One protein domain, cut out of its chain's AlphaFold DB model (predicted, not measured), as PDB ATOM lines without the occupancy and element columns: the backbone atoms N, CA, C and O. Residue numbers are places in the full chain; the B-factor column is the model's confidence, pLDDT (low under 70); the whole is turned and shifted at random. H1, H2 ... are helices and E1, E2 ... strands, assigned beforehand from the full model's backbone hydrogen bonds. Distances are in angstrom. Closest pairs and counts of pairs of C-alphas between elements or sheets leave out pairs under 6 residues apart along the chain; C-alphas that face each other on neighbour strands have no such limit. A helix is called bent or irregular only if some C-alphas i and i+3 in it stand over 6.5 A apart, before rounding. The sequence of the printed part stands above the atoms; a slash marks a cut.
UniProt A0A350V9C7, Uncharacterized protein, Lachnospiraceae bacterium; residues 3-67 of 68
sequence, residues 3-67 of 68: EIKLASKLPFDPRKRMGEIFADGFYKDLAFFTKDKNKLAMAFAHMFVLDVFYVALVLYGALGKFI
ATOM      1  N   GLU A   3     100.147 122.145  80.033       92.88
ATOM      2  CA  GLU A   3      99.221 121.797  81.104       92.88
ATOM      3  C   GLU A   3      99.902 120.819  82.064       92.88
ATOM      4  O   GLU A   3     100.480 119.826  81.629       92.88
ATOM      5  N   ILE A   4      99.826 121.088  83.367       94.62
ATOM      6  CA  ILE A   4     100.351 120.192  84.399       94.62
ATOM      7  C   ILE A   4      99.190 119.383  84.974       94.62
ATOM      8  O   ILE A   4      98.210 119.954  85.454       94.62
ATOM      9  N   LYS A   5      99.299 118.054  84.946       95.50
ATOM     10  CA  LYS A   5      98.285 117.139  85.489       95.50
ATOM     11  C   LYS A   5      98.914 116.065  86.358       95.50
ATOM     12  O   LYS A   5     100.017 115.605  86.084       95.50
ATOM     13  N   LEU A   6      98.175 115.626  87.376       97.38
ATOM     14  CA  LEU A   6      98.508 114.398  88.089       97.38
ATOM     15  C   LEU A   6      98.423 113.220  87.110       97.38
ATOM     16  O   LEU A   6      97.435 113.098  86.380       97.38
ATOM     17  N   ALA A   7      99.441 112.363  87.083       97.12
ATOM     18  CA  ALA A   7      99.556 111.298  86.093       97.12
ATOM     19  C   ALA A   7      98.386 110.301  86.172       97.12
ATOM     20  O   ALA A   7      97.926 109.823  85.137       97.12
ATOM     21  N   SER A   8      97.835 110.056  87.368       97.75
ATOM     22  CA  SER A   8      96.654 109.197  87.550       97.75
ATOM     23  C   SER A   8      95.346 109.789  87.012       97.75
ATOM     24  O   SER A   8      94.347 109.079  86.916       97.75
ATOM     25  N   LYS A   9      95.321 111.074  86.632       97.44
ATOM     26  CA  LYS A   9      94.149 111.750  86.043       97.44
ATOM     27  C   LYS A   9      94.165 111.782  84.515       97.44
ATOM     28  O   LYS A   9      93.287 112.398  83.912       97.44
ATOM     29  N   LEU A  10      95.155 111.160  83.879       94.81
ATOM     30  CA  LEU A  10      95.210 111.059  82.426       94.81
ATOM     31  C   LEU A  10      94.228 109.999  81.903       94.81
ATOM     32  O   LEU A  10      94.024 108.979  82.556       94.81
ATOM     33  N   PRO A  11      93.658 110.187  80.699       94.38
ATOM     34  CA  PRO A  11      92.723 109.228  80.105       94.38
ATOM     35  C   PRO A  11      93.407 107.981  79.506       94.38
ATOM     36  O   PRO A  11      92.767 107.200  78.809       94.38
ATOM     37  N   PHE A  12      94.709 107.799  79.730       92.38
ATOM     38  CA  PHE A  12      95.516 106.681  79.240       92.38
ATOM     39  C   PHE A  12      96.680 106.422  80.208       92.38
ATOM     40  O   PHE A  12      97.014 107.291  81.010       92.38
ATOM     41  N   ASP A  13      97.327 105.255  80.110       95.56
ATOM     42  CA  ASP A  13      98.497 104.923  80.935       95.56
ATOM     43  C   ASP A  13      99.767 105.641  80.418       95.56
ATOM     44  O   ASP A  13     100.239 105.339  79.315       95.56
ATOM     45  N   PRO A  14     100.354 106.587  81.181       96.44
ATOM     46  CA  PRO A  14     101.538 107.328  80.757       96.44
ATOM     47  C   PRO A  14     102.860 106.600  81.049       96.44
ATOM     48  O   PRO A  14     103.908 107.075  80.602       96.44
ATOM     49  N   ARG A  15     102.862 105.482  81.793       97.50
ATOM     50  CA  ARG A  15     104.078 104.877  82.377       97.50
ATOM     51  C   ARG A  15     105.149 104.573  81.352       97.50
ATOM     52  O   ARG A  15     106.318 104.858  81.594       97.50
ATOM     53  N   LYS A  16     104.758 104.033  80.194       97.00
ATOM     54  CA  LYS A  16     105.703 103.739  79.109       97.00
ATOM     55  C   LYS A  16     106.428 105.009  78.671       97.00
ATOM     56  O   LYS A  16     107.654 105.034  78.625       97.00
ATOM     57  N   ARG A  17     105.675 106.078  78.395       96.19
ATOM     58  CA  ARG A  17     106.246 107.343  77.929       96.19
ATOM     59  C   ARG A  17     107.081 108.016  79.015       96.19
ATOM     60  O   ARG A  17     108.159 108.515  78.718       96.19
ATOM     61  N   MET A  18     106.617 107.992  80.263       97.25
ATOM     62  CA  MET A  18     107.398 108.469  81.407       97.25
ATOM     63  C   MET A  18     108.717 107.699  81.531       97.25
ATOM     64  O   MET A  18     109.764 108.315  81.691       97.25
ATOM     65  N   GLY A  19     108.685 106.372  81.388       97.88
ATOM     66  CA  GLY A  19     109.868 105.519  81.475       97.88
ATOM     67  C   GLY A  19     110.887 105.816  80.381       97.88
ATOM     68  O   GLY A  19     112.076 105.917  80.670       97.88
ATOM     69  N   GLU A  20     110.427 106.030  79.146       97.81
ATOM     70  CA  GLU A  20     111.282 106.480  78.040       97.81
ATOM     71  C   GLU A  20     111.958 107.816  78.358       97.81
ATOM     72  O   GLU A  20     113.168 107.937  78.190       97.81
ATOM     73  N   ILE A  21     111.202 108.799  78.859       96.06
ATOM     74  CA  ILE A  21     111.759 110.126  79.141       96.06
ATOM     75  C   ILE A  21     112.760 110.078  80.305       96.06
ATOM     76  O   ILE A  21     113.830 110.680  80.221       96.06
ATOM     77  N   PHE A  22     112.456 109.334  81.372       96.25
ATOM     78  CA  PHE A  22     113.389 109.145  82.486       96.25
ATOM     79  C   PHE A  22     114.650 108.406  82.031       96.25
ATOM     80  O   PHE A  22     115.756 108.808  82.385       96.25
ATOM     81  N   ALA A  23     114.517 107.367  81.202       97.12
ATOM     82  CA  ALA A  23     115.676 106.698  80.630       97.12
ATOM     83  C   ALA A  23     116.505 107.666  79.779       97.12
ATOM     84  O   ALA A  23     117.713 107.722  79.960       97.12
ATOM     85  N   ASP A  24     115.894 108.476  78.914       96.25
ATOM     86  CA  ASP A  24     116.619 109.466  78.110       96.25
ATOM     87  C   ASP A  24     117.370 110.496  78.970       96.25
ATOM     88  O   ASP A  24     118.516 110.829  78.657       96.25
ATOM     89  N   GLY A  25     116.764 110.956  80.069       95.38
ATOM     90  CA  GLY A  25     117.373 111.918  80.991       95.38
ATOM     91  C   GLY A  25     118.510 111.341  81.840       95.38
ATOM     92  O   GLY A  25     119.509 112.023  82.055       95.38
ATOM     93  N   PHE A  26     118.389 110.085  82.283       95.69
ATOM     94  CA  PHE A  26     119.299 109.476  83.265       95.69
ATOM     95  C   PHE A  26     120.182 108.352  82.709       95.69
ATOM     96  O   PHE A  26     120.963 107.757  83.452       95.69
ATOM     97  N   TYR A  27     120.100 108.027  81.413       96.12
ATOM     98  CA  TYR A  27     120.835 106.884  80.864       96.12
ATOM     99  C   TYR A  27     122.343 106.995  81.082       96.12
ATOM    100  O   TYR A  27     122.975 105.990  81.372       96.12
ATOM    101  N   LYS A  28     122.937 108.191  80.986       94.69
ATOM    102  CA  LYS A  28     124.385 108.362  81.205       94.69
ATOM    103  C   LYS A  28     124.808 107.935  82.613       94.69
ATOM    104  O   LYS A  28     125.804 107.229  82.745       94.69
ATOM    105  N   ASP A  29     124.019 108.295  83.618       96.00
ATOM    106  CA  ASP A  29     124.298 107.987  85.024       96.00
ATOM    107  C   ASP A  29     123.966 106.526  85.367       96.00
ATOM    108  O   ASP A  29     124.578 105.923  86.245       96.00
ATOM    109  N   LEU A  30     123.018 105.925  84.640       95.50
ATOM    110  CA  LEU A  30     122.494 104.583  84.910       95.50
ATOM    111  C   LEU A  30     122.968 103.511  83.914       95.50
ATOM    112  O   LEU A  30     122.639 102.335  84.080       95.50
ATOM    113  N   ALA A  31     123.795 103.866  82.926       94.06
ATOM    114  CA  ALA A  31     124.359 102.944  81.930       94.06
ATOM    115  C   ALA A  31     125.293 101.879  82.536       94.06
ATOM    116  O   ALA A  31     125.760 100.976  81.828       94.06
ATOM    117  N   PHE A  32     125.600 101.983  83.831       95.19
ATOM    118  CA  PHE A  32     126.224 100.917  84.609       95.19
ATOM    119  C   PHE A  32     125.278  99.718  84.811       95.19
ATOM    120  O   PHE A  32     125.727  98.583  84.691       95.19
ATOM    121  N   PHE A  33     123.977  99.941  85.040       94.38
ATOM    122  CA  PHE A  33     123.006  98.862  85.278       94.38
ATOM    123  C   PHE A  33     122.673  98.063  84.014       94.38
ATOM    124  O   PHE A  33     122.427  96.860  84.077       94.38
ATOM    125  N   THR A  34     122.632  98.720  82.854       96.50
ATOM    126  CA  THR A  34     122.324  98.078  81.571       96.50
ATOM    127  C   THR A  34     122.832  98.920  80.401       96.50
ATOM    128  O   THR A  34     122.817 100.148  80.457       96.50
ATOM    129  N   LYS A  35     123.245  98.255  79.312       95.12
ATOM    130  CA  LYS A  35     123.524  98.896  78.009       95.12
ATOM    131  C   LYS A  35     122.290  98.991  77.107       95.12
ATOM    132  O   LYS A  35     122.322  99.643  76.071       95.12
ATOM    133  N   ASP A  36     121.207  98.325  77.495       96.56
ATOM    134  CA  ASP A  36     119.923  98.388  76.812       96.56
ATOM    135  C   ASP A  36     119.050  99.460  77.476       96.56
ATOM    136  O   ASP A  36     118.505  99.256  78.567       96.56
ATOM    137  N   LYS A  37     118.925 100.610  76.804       96.75
ATOM    138  CA  LYS A  37     118.111 101.739  77.268       96.75
ATOM    139  C   LYS A  37     116.624 101.378  77.375       96.75
ATOM    140  O   LYS A  37     115.944 101.905  78.253       96.75
ATOM    141  N   ASN A  38     116.119 100.457  76.551       96.75
ATOM    142  CA  ASN A  38     114.716 100.043  76.615       96.75
ATOM    143  C   ASN A  38     114.433  99.243  77.889       96.75
ATOM    144  O   ASN A  38     113.394  99.450  78.513       96.75
ATOM    145  N   LYS A  39     115.373  98.399  78.338       97.62
ATOM    146  CA  LYS A  39     115.257  97.728  79.646       97.62
ATOM    147  C   LYS A  39     115.198  98.729  80.797       97.62
ATOM    148  O   LYS A  39     114.388  98.554  81.704       97.62
ATOM    149  N   LEU A  40     116.006  99.792  80.743       97.62
ATOM    150  CA  LEU A  40     115.965 100.857  81.748       97.62
ATOM    151  C   LEU A  40     114.618 101.601  81.729       97.62
ATOM    152  O   LEU A  40     114.014 101.804  82.780       97.62
ATOM    153  N   ALA A  41     114.107 101.939  80.542       98.25
ATOM    154  CA  ALA A  41     112.799 102.576  80.388       98.25
ATOM    155  C   ALA A  41     111.654 101.705  80.931       98.25
ATOM    156  O   ALA A  41     110.767 102.209  81.619       98.25
ATOM    157  N   MET A  42     111.685 100.393  80.671       98.19
ATOM    158  CA  MET A  42     110.705  99.442  81.208       98.19
ATOM    159  C   MET A  42     110.776  99.331  82.734       98.19
ATOM    160  O   MET A  42     109.733  99.265  83.384       98.19
ATOM    161  N   ALA A  43     111.982  99.346  83.310       97.69
ATOM    162  CA  ALA A  43     112.162  99.346  84.759       97.69
ATOM    163  C   ALA A  43     111.547 100.601  85.396       97.69
ATOM    164  O   ALA A  43     110.752 100.482  86.328       97.69
ATOM    165  N   PHE A  44     111.816 101.787  84.841       97.56
ATOM    166  CA  PHE A  44     111.166 103.020  85.289       97.56
ATOM    167  C   PHE A  44     109.645 102.955  85.155       97.56
ATOM    168  O   PHE A  44     108.938 103.247  86.116       97.56
ATOM    169  N   ALA A  45     109.139 102.522  83.994       98.12
ATOM    170  CA  ALA A  45     107.705 102.399  83.747       98.12
ATOM    171  C   ALA A  45     107.008 101.546  84.820       98.12
ATOM    172  O   ALA A  45     105.941 101.923  85.299       98.12
ATOM    173  N   HIS A  46     107.630 100.440  85.236       97.75
ATOM    174  CA  HIS A  46     107.116  99.563  86.289       97.75
ATOM    175  C   HIS A  46     107.095 100.218  87.685       97.75
ATOM    176  O   HIS A  46     106.242  99.889  88.504       97.75
ATOM    177  N   MET A  47     108.007 101.150  87.971       96.44
ATOM    178  CA  MET A  47     108.169 101.754  89.301       96.44
ATOM    179  C   MET A  47     107.227 102.935  89.580       96.44
ATOM    180  O   MET A  47     107.090 103.345  90.732       96.44
ATOM    181  N   PHE A  48     106.588 103.518  88.561       97.50
ATOM    182  CA  PHE A  48     105.791 104.730  88.753       97.50
ATOM    183  C   PHE A  48     104.454 104.478  89.464       97.50
ATOM    184  O   PHE A  48     103.551 103.803  88.952       97.50
ATOM    185  N   VAL A  49     104.293 105.150  90.606       97.62
ATOM    186  CA  VAL A  49     103.029 105.294  91.339       97.62
ATOM    187  C   VAL A  49     102.314 106.555  90.846       97.62
ATOM    188  O   VAL A  49     102.653 107.665  91.235       97.62
ATOM    189  N   LEU A  50     101.331 106.410  89.955       97.62
ATOM    190  CA  LEU A  50     100.752 107.541  89.210       97.62
ATOM    191  C   LEU A  50     100.062 108.613  90.079       97.62
ATOM    192  O   LEU A  50      99.858 109.729  89.607       97.62
ATOM    193  N   ASP A  51      99.741 108.304  91.335       98.06
ATOM    194  CA  ASP A  51      99.121 109.232  92.289       98.06
ATOM    195  C   ASP A  51     100.094 110.224  92.937       98.06
ATOM    196  O   ASP A  51      99.654 111.130  93.640       98.06
ATOM    197  N   VAL A  52     101.403 110.087  92.695       97.56
ATOM    198  CA  VAL A  52     102.422 111.007  93.240       97.56
ATOM    199  C   VAL A  52     103.260 111.705  92.168       97.56
ATOM    200  O   VAL A  52     104.083 112.557  92.491       97.56
ATOM    201  N   PHE A  53     103.050 111.380  90.889       97.06
ATOM    202  CA  PHE A  53     103.759 112.014  89.776       97.06
ATOM    203  C   PHE A  53     102.868 113.019  89.054       97.06
ATOM    204  O   PHE A  53     101.746 112.703  88.666       97.06
ATOM    205  N   TYR A  54     103.407 114.209  88.804       96.50
ATOM    206  CA  TYR A  54     102.820 115.184  87.891       96.50
ATOM    207  C   TYR A  54     103.528 115.118  86.540       96.50
ATOM    208  O   TYR A  54     104.740 114.920  86.470       96.50
ATOM    209  N   VAL A  55     102.764 115.290  85.469       95.00
ATOM    210  CA  VAL A  55     103.262 115.349  84.095       95.00
ATOM    211  C   VAL A  55     102.984 116.719  83.490       95.00
ATOM    212  O   VAL A  55     101.928 117.306  83.731       95.00
ATOM    213  N   ALA A  56     103.911 117.197  82.664       93.56
ATOM    214  CA  ALA A  56     103.685 118.315  81.764       93.56
ATOM    215  C   ALA A  56     103.219 117.786  80.395       93.56
ATOM    216  O   ALA A  56     103.864 116.950  79.754       93.56
ATOM    217  N   LEU A  57     102.054 118.250  79.956       90.56
ATOM    218  CA  LEU A  57     101.486 117.978  78.643       90.56
ATOM    219  C   LEU A  57     101.688 119.204  77.762       90.56
ATOM    220  O   LEU A  57     101.191 120.283  78.084       90.56
ATOM    221  N   VAL A  58     102.353 119.043  76.622       86.62
ATOM    222  CA  VAL A  58     102.448 120.103  75.619       86.62
ATOM    223  C   VAL A  58     101.369 119.899  74.576       86.62
ATOM    224  O   VAL A  58     101.408 118.983  73.758       86.62
ATOM    225  N   LEU A  59     100.376 120.775  74.604       76.19
ATOM    226  CA  LEU A  59      99.278 120.771  73.651       76.19
ATOM    227  C   LEU A  59      99.681 121.573  72.407       76.19
ATOM    228  O   LEU A  59      99.926 122.784  72.503       76.19
ATOM    229  N   TYR A  60      99.735 120.898  71.254       67.00
ATOM    230  CA  TYR A  60      99.834 121.514  69.929       67.00
ATOM    231  C   TYR A  60      98.445 121.457  69.276       67.00
ATOM    232  O   TYR A  60      98.080 120.467  68.643       67.00
ATOM    233  N   GLY A  61      97.624 122.492  69.469       64.19
ATOM    234  CA  GLY A  61      96.227 122.462  69.013       64.19
ATOM    235  C   GLY A  61      95.427 121.336  69.692       64.19
ATOM    236  O   GLY A  61      95.556 121.138  70.895       64.19
ATOM    237  N   ALA A  62      94.618 120.583  68.939       49.88
ATOM    238  CA  ALA A  62      93.792 119.483  69.463       49.88
ATOM    239  C   ALA A  62      94.569 118.185  69.802       49.88
ATOM    240  O   ALA A  62      93.953 117.181  70.156       49.88
ATOM    241  N   LEU A  63      95.904 118.171  69.691       51.19
ATOM    242  CA  LEU A  63      96.735 116.988  69.935       51.19
ATOM    243  C   LEU A  63      97.812 117.294  70.991       51.19
ATOM    244  O   LEU A  63      98.704 118.118  70.790       51.19
ATOM    245  N   GLY A  64      97.715 116.629  72.144       46.84
ATOM    246  CA  GLY A  64      98.692 116.721  73.229       46.84
ATOM    247  C   GLY A  64      99.873 115.772  73.041       46.84
ATOM    248  O   GLY A  64      99.679 114.576  72.840       46.84
ATOM    249  N   LYS A  65     101.102 116.287  73.141       52.97
ATOM    250  CA  LYS A  65     102.358 115.526  73.168       52.97
ATOM    251  C   LYS A  65     103.073 115.792  74.499       52.97
ATOM    252  O   LYS A  65     103.182 116.932  74.926       52.97
ATOM    253  N   PHE A  66     103.560 114.751  75.172       54.16
ATOM    254  CA  PHE A  66     104.352 114.906  76.402       54.16
ATOM    255  C   PHE A  66     105.708 115.531  76.093       54.16
ATOM    256  O   PHE A  66     106.451 114.985  75.269       54.16
ATOM    257  N   ILE A  67     106.041 116.618  76.781       56.19
ATOM    258  CA  ILE A  67     107.392 117.181  76.820       56.19
ATOM    259  C   ILE A  67     107.629 117.625  78.265       56.19
ATOM    260  O   ILE A  67     106.703 118.134  78.894       56.19
TER     261      ILE A  67
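This is residues 3 to 67 of the 68 residues of an uncharacterized protein of Lachnospiraceae bacterium (UniProt A0A350V9C7). This is an elongated model in two parts: a small three-stranded sheet of E1, E2 and E3 at one end, and helices H1 and H2, packed on each other at a steep tilt, at the other. The 65 printed residues hold E1, H1, H2, E2 and E3 in chain order, a mixed class of helices and strands; the sheet's order is E1, E2, E3, antiparallel. The whole is only just compact, close to loose, with a radius of gyration of the C-alphas of 12.7 A, and spans 39 by 24 by 15 A.

Start at E1, residues 3 to 6, an edge strand antiparallel to E2, residues 54 to 60; N 5 and O 55 are 3.0 A apart, within hydrogen-bond range. E2 forms a hairpin with E3, residues 63 to 66, where N 58 and O 65 are 2.8 A apart, within range. The pairing is staggered: E2 pairs with E1 over its residues 54 to 57 and with E3 over its residues 57 to 60. H1, residues 15 to 30, touches H2, residues 37 to 47, at a steep tilt of 58 degrees, opposite ways; their closest C-alphas, of Gly 19 and Ala 41, are 4.3 A apart. H1 is only just not on the sheet, with 4 pairs of C-alphas within 10 A; H2 is not on it. Every O i to N i+4 pair is within hydrogen-bond range in H2, and 10 of 12 are in H1.

Find C-alpha 3 at (99.221, 121.797, 81.104), where E1 begins. H1 runs 18.6 A from C-alpha 15 at (104.078, 104.877, 82.377), with a kink of 50 degrees near residue 24; it is irregular, C-alphas 25 and 28 being 7.9 A apart. H2 runs 15.6 A and E2 19.3 A; E3 ends at C-alpha 66, (104.352, 114.906, 76.402).

Look for the farthest C-alphas at Phe 32 and Ala 62, 40.3 A apart. The printed part has no cut and no long link. Its mean pLDDT is 90.8, but residues 60 to 67 are under 70.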